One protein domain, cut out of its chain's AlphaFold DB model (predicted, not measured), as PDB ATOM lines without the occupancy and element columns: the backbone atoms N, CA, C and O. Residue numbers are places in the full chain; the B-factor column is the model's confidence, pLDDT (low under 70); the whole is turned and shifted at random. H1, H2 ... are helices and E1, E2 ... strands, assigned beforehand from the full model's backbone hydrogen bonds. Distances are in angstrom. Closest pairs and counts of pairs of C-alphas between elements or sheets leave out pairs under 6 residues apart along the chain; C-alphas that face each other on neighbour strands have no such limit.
ATOM      1  N   TYR A  41      22.473 -92.564 -40.900       97.38
ATOM      2  CA  TYR A  41      22.770 -93.976 -41.189       97.38
ATOM      3  C   TYR A  41      21.523 -94.799 -41.513       97.38
ATOM      4  O   TYR A  41      21.594 -95.707 -42.332       97.38
ATOM      5  N   ASN A  42      20.373 -94.467 -40.920       97.75
ATOM      6  CA  ASN A  42      19.120 -95.143 -41.246       97.75
ATOM      7  C   ASN A  42      18.715 -94.946 -42.710       97.75
ATOM      8  O   ASN A  42      18.291 -95.916 -43.328       97.75
ATOM      9  N   ASP A  43      18.907 -93.750 -43.265       98.00
ATOM     10  CA  ASP A  43      18.565 -93.452 -44.657       98.00
ATOM     11  C   ASP A  43      19.533 -94.179 -45.608       98.00
ATOM     12  O   ASP A  43      19.114 -94.795 -46.585       98.00
ATOM     13  N   LEU A  44      20.829 -94.212 -45.266       97.50
ATOM     14  CA  LEU A  44      21.837 -94.973 -46.018       97.50
ATOM     15  C   LEU A  44      21.558 -96.483 -46.001       97.50
ATOM     16  O   LEU A  44      21.726 -97.162 -47.015       97.50
ATOM     17  N   LEU A  45      21.137 -97.017 -44.851       97.88
ATOM     18  CA  LEU A  45      20.745 -98.419 -44.713       97.88
ATOM     19  C   LEU A  45      19.488 -98.725 -45.528       97.88
ATOM     20  O   LEU A  45      19.459 -99.752 -46.202       97.88
ATOM     21  N   ASP A  46      18.487 -97.842 -45.506       96.88
ATOM     22  CA  ASP A  46      17.276 -97.988 -46.317       96.88
ATOM     23  C   ASP A  46      17.624 -98.074 -47.810       96.88
ATOM     24  O   ASP A  46      17.103 -98.933 -48.523       96.88
ATOM     25  N   ASP A  47      18.520 -97.213 -48.291       95.12
ATOM     26  CA  ASP A  47      18.922 -97.195 -49.697       95.12
ATOM     27  C   ASP A  47      19.769 -98.417 -50.079       95.12
ATOM     28  O   ASP A  47      19.533 -99.035 -51.125       95.12
ATOM     29  N   LEU A  48      20.692 -98.843 -49.209       95.81
ATOM     30  CA  LEU A  48      21.466-100.064 -49.424       95.81
ATOM     31  C   LEU A  48      20.557-101.303 -49.465       95.81
ATOM     32  O   LEU A  48      20.686-102.132 -50.368       95.81
ATOM     33  N   GLU A  49      19.598-101.416 -48.545       96.00
ATOM     34  CA  GLU A  49      18.632-102.518 -48.505       96.00
ATOM     35  C   GLU A  49      17.741-102.544 -49.759       96.00
ATOM     36  O   GLU A  49      17.554-103.611 -50.358       96.00
ATOM     37  N   LYS A  50      17.243-101.386 -50.219       95.38
ATOM     38  CA  LYS A  50      16.458-101.279 -51.465       95.38
ATOM     39  C   LYS A  50      17.258-101.734 -52.687       95.38
ATOM     40  O   LYS A  50      16.741-102.504 -53.505       95.38
ATOM     41  N   SER A  51      18.528-101.329 -52.774       95.94
ATOM     42  CA  SER A  51      19.421-101.692 -53.884       95.94
ATOM     43  C   SER A  51      19.618-103.209 -54.024       95.94
ATOM     44  O   SER A  51      19.970-103.703 -55.095       95.94
ATOM     45  N   GLY A  52      19.410-103.969 -52.941       95.94
ATOM     46  CA  GLY A  52      19.680-105.404 -52.882       95.94
ATOM     47  C   GLY A  52      21.165-105.764 -53.010       95.94
ATOM     48  O   GLY A  52      21.489-106.950 -53.092       95.94
ATOM     49  N   VAL A  53      22.066-104.775 -53.049       97.50
ATOM     50  CA  VAL A  53      23.510-104.996 -53.113       97.50
ATOM     51  C   VAL A  53      23.962-105.611 -51.797       97.50
ATOM     52  O   VAL A  53      23.844-105.019 -50.726       97.50
ATOM     53  N   LYS A  54      24.516-106.817 -51.882       97.88
ATOM     54  CA  LYS A  54      25.112-107.486 -50.733       97.88
ATOM     55  C   LYS A  54      26.499-106.903 -50.470       97.88
ATOM     56  O   LYS A  54      27.352-106.918 -51.354       97.88
ATOM     57  N   CYS A  55      26.737-106.465 -49.240       98.38
ATOM     58  CA  CYS A  55      28.056-106.049 -48.775       98.38
ATOM     59  C   CYS A  55      28.618-107.095 -47.804       98.38
ATOM     60  O   CYS A  55      27.906-107.576 -46.924       98.38
ATOM     61  N   VAL A  56      29.887-107.469 -47.967       98.50
ATOM     62  CA  VAL A  56      30.561-108.467 -47.120       98.50
ATOM     63  C   VAL A  56      31.850-107.885 -46.567       98.50
ATOM     64  O   VAL A  56      32.637-107.321 -47.325       98.50
ATOM     65  N   VAL A  57      32.080-108.035 -45.264       98.62
ATOM     66  CA  VAL A  57      33.327-107.623 -44.609       98.62
ATOM     67  C   VAL A  57      34.499-108.389 -45.226       98.62
ATOM     68  O   VAL A  57      34.522-109.618 -45.217       98.62
ATOM     69  N   SER A  58      35.478-107.663 -45.757       98.38
ATOM     70  CA  SER A  58      36.659-108.210 -46.435       98.38
ATOM     71  C   SER A  58      37.940-108.070 -45.617       98.38
ATOM     72  O   SER A  58      38.864-108.864 -45.788       98.38
ATOM     73  N   ALA A  59      37.991-107.096 -44.710       98.31
ATOM     74  CA  ALA A  59      39.076-106.891 -43.760       98.31
ATOM     75  C   ALA A  59      38.527-106.235 -42.491       98.31
ATOM     76  O   ALA A  59      37.541-105.505 -42.555       98.31
ATOM     77  N   SER A  60      39.179-106.472 -41.355       97.69
ATOM     78  CA  SER A  60      38.805-105.887 -40.068       97.69
ATOM     79  C   SER A  60      40.049-105.528 -39.264       97.69
ATOM     80  O   SER A  60      41.040-106.262 -39.294       97.69
ATOM     81  N   THR A  61      39.993-104.405 -38.553       96.69
ATOM     82  CA  THR A  61      40.966-104.036 -37.510       96.69
ATOM     83  C   THR A  61      40.397-104.237 -36.105       96.69
ATOM     84  O   THR A  61      41.124-104.104 -35.121       96.69
ATOM     85  N   ASN A  62      39.110-104.578 -36.010       93.88
ATOM     86  CA  ASN A  62      38.398-104.784 -34.763       93.88
ATOM     87  C   ASN A  62      38.104-106.276 -34.544       93.88
ATOM     88  O   ASN A  62      37.484-106.931 -35.383       93.88
ATOM     89  N   GLU A  63      38.512-106.810 -33.394       92.69
ATOM     90  CA  GLU A  63      38.330-108.226 -33.043       92.69
ATOM     91  C   GLU A  63      36.853-108.646 -32.916       92.69
ATOM     92  O   GLU A  63      36.557-109.835 -32.984       92.69
ATOM     93  N   SER A  64      35.913-107.703 -32.762       91.44
ATOM     94  CA  SER A  64      34.467-107.988 -32.727       91.44
ATOM     95  C   SER A  64      33.815-108.104 -34.115       91.44
ATOM     96  O   SER A  64      32.607-108.366 -34.232       91.44
ATOM     97  N   VAL A  65      34.595-107.897 -35.180       96.50
ATOM     98  CA  VAL A  65      34.132-107.904 -36.568       96.50
ATOM     99  C   VAL A  65      34.859-108.985 -37.359       96.50
ATOM    100  O   VAL A  65      36.019-108.833 -37.742       96.50
ATOM    101  N   ASP A  66      34.142-110.070 -37.647       97.38
ATOM    102  CA  ASP A  66      34.671-111.192 -38.419       97.38
ATOM    103  C   ASP A  66      34.680-110.900 -39.926       97.38
ATOM    104  O   ASP A  66      33.682-110.451 -40.507       97.38
ATOM    105  N   VAL A  67      35.784-111.243 -40.596       98.12
ATOM    106  CA  VAL A  67      35.857-111.268 -42.065       98.12
ATOM    107  C   VAL A  67      34.878-112.306 -42.617       98.12
ATOM    108  O   VAL A  67      34.799-113.432 -42.130       98.12
ATOM    109  N   GLY A  68      34.133-111.932 -43.656       98.06
ATOM    110  CA  GLY A  68      33.056-112.735 -44.232       98.06
ATOM    111  C   GLY A  68      31.671-112.429 -43.654       98.06
ATOM    112  O   GLY A  68      30.678-112.921 -44.193       98.06
ATOM    113  N   THR A  69      31.575-111.590 -42.616       98.25
ATOM    114  CA  THR A  69      30.286-111.113 -42.096       98.25
ATOM    115  C   THR A  69      29.531-110.350 -43.182       98.25
ATOM    116  O   THR A  69      30.085-109.468 -43.839       98.25
ATOM    117  N   VAL A  70      28.254-110.679 -43.381       98.31
ATOM    118  CA  VAL A  70      27.377-109.906 -44.268       98.31
ATOM    119  C   VAL A  70      26.977-108.625 -43.547       98.31
ATOM    120  O   VAL A  70      26.468-108.677 -42.429       98.31
ATOM    121  N   PHE A  71      27.198-107.481 -44.187       98.56
ATOM    122  CA  PHE A  71      26.787-106.189 -43.658       98.56
ATOM    123  C   PHE A  71      25.263-106.066 -43.736       98.56
ATOM    124  O   PHE A  71      24.670-106.159 -44.812       98.56
ATOM    125  N   THR A  72      24.632-105.875 -42.582       98.38
ATOM    126  CA  THR A  72      23.184-105.713 -42.424       98.38
ATOM    127  C   THR A  72      22.899-104.578 -41.446       98.38
ATOM    128  O   THR A  72      23.772-104.176 -40.674       98.38
ATOM    129  N   ARG A  73      21.653-104.099 -41.407       98.31
ATOM    130  CA  ARG A  73      21.197-103.154 -40.379       98.31
ATOM    131  C   ARG A  73      21.413-103.665 -38.959       98.31
ATOM    132  O   ARG A  73      21.809-102.894 -38.093       98.31
ATOM    133  N   GLU A  74      21.176-104.951 -38.715       98.31
ATOM    134  CA  GLU A  74      21.430-105.561 -37.406       98.31
ATOM    135  C   GLU A  74      22.912-105.462 -37.032       98.31
ATOM    136  O   GLU A  74      23.240-105.035 -35.927       98.31
ATOM    137  N   PHE A  75      23.803-105.783 -37.972       98.12
ATOM    138  CA  PHE A  75      25.242-105.668 -37.771       98.12
ATOM    139  C   PHE A  75      25.663-104.214 -37.510       98.12
ATOM    140  O   PHE A  75      26.354-103.958 -36.527       98.12
ATOM    141  N   SER A  76      25.187-103.257 -38.313       98.25
ATOM    142  CA  SER A  76      25.462-101.825 -38.123       98.25
ATOM    143  C   SER A  76      24.987-101.322 -36.750       98.25
ATOM    144  O   SER A  76      25.755-100.719 -36.001       98.25
ATOM    145  N   ASN A  77      23.754-101.656 -36.353       98.06
ATOM    146  CA  ASN A  77      23.190-101.268 -35.055       98.06
ATOM    147  C   ASN A  77      23.932-101.901 -33.870       98.06
ATOM    148  O   ASN A  77      24.065-101.271 -32.815       98.06
ATOM    149  N   ARG A  78      24.416-103.138 -34.028       97.88
ATOM    150  CA  ARG A  78      25.258-103.804 -33.031       97.88
ATOM    151  C   ARG A  78      26.557-103.027 -32.822       97.88
ATOM    152  O   ARG A  78      26.874-102.715 -31.684       97.88
ATOM    153  N   LEU A  79      27.248-102.644 -33.901       97.56
ATOM    154  CA  LEU A  79      28.476-101.841 -33.816       97.56
ATOM    155  C   LEU A  79      28.245-100.517 -33.083       97.56
ATOM    156  O   LEU A  79      28.990-100.194 -32.163       97.56
ATOM    157  N   VAL A  80      27.171 -99.801 -33.423       97.25
ATOM    158  CA  VAL A  80      26.801 -98.555 -32.731       97.25
ATOM    159  C   VAL A  80      26.556 -98.796 -31.237       97.25
ATOM    160  O   VAL A  80      26.989 -98.002 -30.404       97.25
ATOM    161  N   SER A  81      25.896 -99.902 -30.880       97.31
ATOM    162  CA  SER A  81      25.645-100.270 -29.477       97.31
ATOM    163  C   SER A  81      26.933-100.601 -28.715       97.31
ATOM    164  O   SER A  81      27.022-100.326 -27.518       97.31
ATOM    165  N   ASP A  82      27.937-101.125 -29.416       96.31
ATOM    166  CA  ASP A  82      29.274-101.416 -28.889       96.31
ATOM    167  C   ASP A  82      30.192-100.173 -28.871       96.31
ATOM    168  O   ASP A  82      31.356-100.262 -28.478       96.31
ATOM    169  N   GLY A  83      29.681 -98.999 -29.267       96.38
ATOM    170  CA  GLY A  83      30.430 -97.738 -29.298       96.38
ATOM    171  C   GLY A  83      31.368 -97.586 -30.499       96.38
ATOM    172  O   GLY A  83      32.293 -96.777 -30.448       96.38
ATOM    173  N   LEU A  84      31.142 -98.364 -31.557       97.12
ATOM    174  CA  LEU A  84      31.892 -98.342 -32.813       97.12
ATOM    175  C   LEU A  84      31.116 -97.596 -33.906       97.12
ATOM    176  O   LEU A  84      29.906 -97.378 -33.793       97.12
ATOM    177  N   ASP A  85      31.791 -97.240 -34.997       97.56
ATOM    178  CA  ASP A  85      31.114 -96.689 -36.165       97.56
ATOM    179  C   ASP A  85      30.303 -97.766 -36.905       97.56
ATOM    180  O   ASP A  85      30.829 -98.792 -37.340       97.56
ATOM    181  N   GLY A  86      29.003 -97.518 -37.084       97.44
ATOM    182  CA  GLY A  86      28.080 -98.447 -37.742       97.44
ATOM    183  C   GLY A  86      28.359 -98.718 -39.225       97.44
ATOM    184  O   GLY A  86      27.856 -99.715 -39.745       97.44
ATOM    185  N   PHE A  87      29.128 -97.867 -39.906       97.81
ATOM    186  CA  PHE A  87      29.564 -98.035 -41.299       97.81
ATOM    187  C   PHE A  87      31.078 -98.261 -41.423       97.81
ATOM    188  O   PHE A  87      31.564 -98.518 -42.523       97.81
ATOM    189  N   GLY A  88      31.810 -98.244 -40.305       97.12
ATOM    190  CA  GLY A  88      33.246 -98.508 -40.263       97.12
ATOM    191  C   GLY A  88      34.123 -97.323 -40.677       97.12
ATOM    192  O   GLY A  88      35.282 -97.533 -41.033       97.12
ATOM    193  N   GLU A  89      33.597 -96.089 -40.654       97.00
ATOM    194  CA  GLU A  89      34.332 -94.894 -41.110       97.00
ATOM    195  C   GLU A  89      35.623 -94.646 -40.312       97.00
ATOM    196  O   GLU A  89      36.589 -94.127 -40.866       97.00
ATOM    197  N   ASN A  90      35.706 -95.072 -39.043       96.25
ATOM    198  CA  ASN A  90      36.924 -94.928 -38.232       96.25
ATOM    199  C   ASN A  90      37.946 -96.058 -38.466       96.25
ATOM    200  O   ASN A  90      38.940 -96.157 -37.742       96.25
ATOM    201  N   GLY A  91      37.739 -96.891 -39.489       95.44
ATOM    202  CA  GLY A  91      38.657 -97.952 -39.893       95.44
ATOM    203  C   GLY A  91      38.394 -99.303 -39.231       95.44
ATOM    204  O   GLY A  91      39.254-100.183 -39.302       95.44
ATOM    205  N   GLU A  92      37.231 -99.494 -38.603       97.44
ATOM    206  CA  GLU A  92      36.849-100.749 -37.953       97.44
ATOM    207  C   GLU A  92      36.881-101.928 -38.932       97.44
ATOM    208  O   GLU A  92      37.366-103.009 -38.587       97.44
ATOM    209  N   PHE A  93      36.404-101.720 -40.164       98.19
ATOM    210  CA  PHE A  93      36.399-102.736 -41.208       98.19
ATOM    211  C   PHE A  93      36.357-102.143 -42.621       98.19
ATOM    212  O   PHE A  93      36.003-100.988 -42.838       98.19
ATOM    213  N   HIS A  94      36.674-102.982 -43.605       98.00
ATOM    214  CA  HIS A  94      36.387-102.737 -45.015       98.00
ATOM    215  C   HIS A  94      35.420-103.790 -45.539       98.00
ATOM    216  O   HIS A  94      35.402-104.930 -45.066       98.00
ATOM    217  N   SER A  95      34.623-103.414 -46.535       97.88
ATOM    218  CA  SER A  95      33.665-104.307 -47.173       97.88
ATOM    219  C   SER A  95      33.846-104.346 -48.687       97.88
ATOM    220  O   SER A  95      34.459-103.471 -49.300       97.88
ATOM    221  N   VAL A  96      33.330-105.408 -49.293       98.25
ATOM    222  CA  VAL A  96      33.158-105.535 -50.737       98.25
ATOM    223  C   VAL A  96      31.666-105.488 -51.024       98.25
ATOM    224  O   VAL A  96      30.915-106.321 -50.516       98.25
ATOM    225  N   ALA A  97      31.252-104.525 -51.845       97.25
ATOM    226  CA  ALA A  97      29.902-104.443 -52.383       97.25
ATOM    227  C   ALA A  97      29.801-105.316 -53.643       97.25
ATOM    228  O   ALA A  97      30.410-105.018 -54.674       97.25
ATOM    229  N   GLU A  98      29.035-106.403 -53.572       97.06
ATOM    230  CA  GLU A  98      28.841-107.367 -54.659       97.06
ATOM    231  C   GLU A  98      27.835-106.834 -55.703       97.06
ATOM    232  O   GLU A  98      26.805-107.447 -55.978       97.06
ATOM    233  N   VAL A  99      28.115-105.672 -56.306       95.50
ATOM    234  CA  VAL A  99      27.209-104.995 -57.264       95.50
ATOM    235  C   VAL A  99      26.900-105.828 -58.515       95.50
ATOM    236  O   VAL A  99      25.905-105.593 -59.190       95.50
ATOM    237  N   TRP A 100      27.724-106.833 -58.817       94.88
ATOM    238  CA  TRP A 100      27.483-107.807 -59.886       94.88
ATOM    239  C   TRP A 100      26.367-108.814 -59.563       94.88
ATOM    240  O   TRP A 100      25.931-109.539 -60.454       94.88
ATOM    241  N   GLY A 101      25.928-108.899 -58.303       95.12
ATOM    242  CA  GLY A 101      24.852-109.783 -57.853       95.12
ATOM    243  C   GLY A 101      23.440-109.240 -58.099       95.12
ATOM    244  O   GLY A 101      22.469-109.959 -57.873       95.12
ATOM    245  N   VAL A 102      23.312-107.996 -58.565       95.56
ATOM    246  CA  VAL A 102      22.036-107.316 -58.836       95.56
ATOM    247  C   VAL A 102      22.056-106.648 -60.214       95.56
ATOM    248  O   VAL A 102      23.119-106.433 -60.796       95.56
ATOM    249  N   SER A 103      20.881-106.330 -60.773       95.12
ATOM    250  CA  SER A 103      20.829-105.564 -62.024       95.12
ATOM    251  C   SER A 103      21.372-104.154 -61.809       95.12
ATOM    252  O   SER A 103      21.261-103.582 -60.721       95.12
ATOM    253  N   ARG A 104      21.931-103.568 -62.870       93.12
ATOM    254  CA  ARG A 104      22.444-102.199 -62.827       93.12
ATOM    255  C   ARG A 104      21.343-101.216 -62.441       93.12
ATOM    256  O   ARG A 104      21.581-100.347 -61.612       93.12
ATOM    257  N   GLU A 105      20.162-101.363 -63.029       94.56
ATOM    258  CA  GLU A 105      19.007-100.506 -62.774       94.56
ATOM    259  C   GLU A 105      18.657-100.527 -61.288       94.56
ATOM    260  O   GLU A 105      18.580 -99.470 -60.673       94.56
ATOM    261  N   ARG A 106      18.592-101.720 -60.689       93.12
ATOM    262  CA  ARG A 106      18.303-101.878 -59.266       93.12
ATOM    263  C   ARG A 106      19.394-101.345 -58.354       93.12
ATOM    264  O   ARG A 106      19.107-100.636 -57.396       93.12
ATOM    265  N   SER A 107      20.657-101.622 -58.677       90.62
ATOM    266  CA  SER A 107      21.792-101.113 -57.895       90.62
ATOM    267  C   SER A 107      21.855 -99.582 -57.859       90.62
ATOM    268  O   SER A 107      22.405 -99.012 -56.925       90.62
ATOM    269  N   LEU A 108      21.295 -98.928 -58.882       89.00
ATOM    270  CA  LEU A 108      21.262 -97.476 -59.020       89.00
ATOM    271  C   LEU A 108      19.920 -96.864 -58.583       89.00
ATOM    272  O   LEU A 108      19.754 -95.656 -58.732       89.00
ATOM    273  N   GLY A 109      18.963 -97.667 -58.099       86.44
ATOM    274  CA  GLY A 109      17.620 -97.191 -57.751       86.44
ATOM    275  C   GLY A 109      16.841 -96.630 -58.948       86.44
ATOM    276  O   GLY A 109      16.065 -95.693 -58.802       86.44
ATOM    277  N   LEU A 110      17.096 -97.152 -60.151       88.81
ATOM    278  CA  LEU A 110      16.439 -96.757 -61.403       88.81
ATOM    279  C   LEU A 110      15.294 -97.706 -61.791       88.81
ATOM    280  O   LEU A 110      14.689 -97.545 -62.851       88.81
ATOM    281  N   ASP A 111      15.025 -98.718 -60.971       81.50
ATOM    282  CA  ASP A 111      13.990 -99.724 -61.167       81.50
ATOM    283  C   ASP A 111      12.687 -99.378 -60.424       81.50
ATOM    284  O   ASP A 111      12.159-100.194 -59.676       81.50
ATOM    285  N   GLY A 112      12.122 -98.192 -60.679       63.19
ATOM    286  CA  GLY A 112      10.756 -97.832 -60.262       63.19
ATOM    287  C   GLY A 112      10.686 -96.650 -59.316       63.19
ATOM    288  O   GLY A 112      10.224 -96.858 -58.174       63.19
TER     289      GLY A 112
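Overview. This is residues 41 to 112 of the 112 residues of the protein "Hypothetical protein" of Ditylum brightwellii (UniProt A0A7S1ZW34). A narrow two-stranded antiparallel ribbon, E1 and E2, makes one long side of the model; the helices H1 and H2 lie to one side of it, running opposite ways at a small angle with little contact between them, and the short helix H3 sits at one end of the whole, near the last residue of H1. From the end of E1 the long unnamed stretch of residues 61 to 72 folds back to H2. The printed part has 72 residues, with three named helices and two named strands in the order H1, E1, H2, E2, H3; the class is mixed, helices and strands, although under half of the residues, 35, are in named elements. The whole is compact, with a radius of gyration of the C-alphas of 12.7 A, and elongated, spanning 38 by 22 by 17 A.

Along the chain. E1, residues 55 to 60, is 13.8 A long from first to last C-alpha and begins at C-alpha 55 at (28.056, -106.049, -48.775). E2, residues 93 to 97, is 13.0 A long. H1, residues 41 to 51, is the longest helix at 15.2 A, and its C-alpha 41 stands at (22.770, -93.976, -41.189). H2, residues 73 to 81, is 12.1 A long. H3, residues 104 to 107, is 5.1 A long and ends at C-alpha 107 at (21.792, -101.113, -57.895).

Arrangement. E1 and E2 are antiparallel neighbours, with 151 degrees between their N-to-C directions. The C-alphas of Val 57 and Ser 95 face each other at 4.2 A. N 58 and O 94, 2.8 A apart, and N 96 and O 56, 2.8 A apart, are within hydrogen-bond range. H1 and H2 are close but not clearly touching; their closest C-alphas, those of Leu 45 and Arg 73, are 6.4 A apart. They run opposite ways at a shallow tilt of 18 degrees. H1 and H3 are also close but not clearly touching, the closest C-alphas being those of Ser 51 and Ser 107, 4.7 A apart. H1 is apart from E2, E1 is apart from H3, and H2 is apart from H3. In H1 and H2 every O i to N i+4 pair is within hydrogen-bond range; H3, with 4 residues, is too short for such a pair, and its one O i to N i+3 pair is within range.

Size, cuts and confidence. The two C-alphas farthest apart, those of Glu 63 and Gly 112, are 40.1 A from each other. The printed part has no cut and ends at residue 112, the chain's last residue. The links from E1 to H2, 12 residues, and from H2 to E2, 11 residues, are long; that from H1 to E1 is tight, and that from E2 to H3 is short. The mean pLDDT of the printed part is 95.7, and residue 112 is the one printed residue under 70.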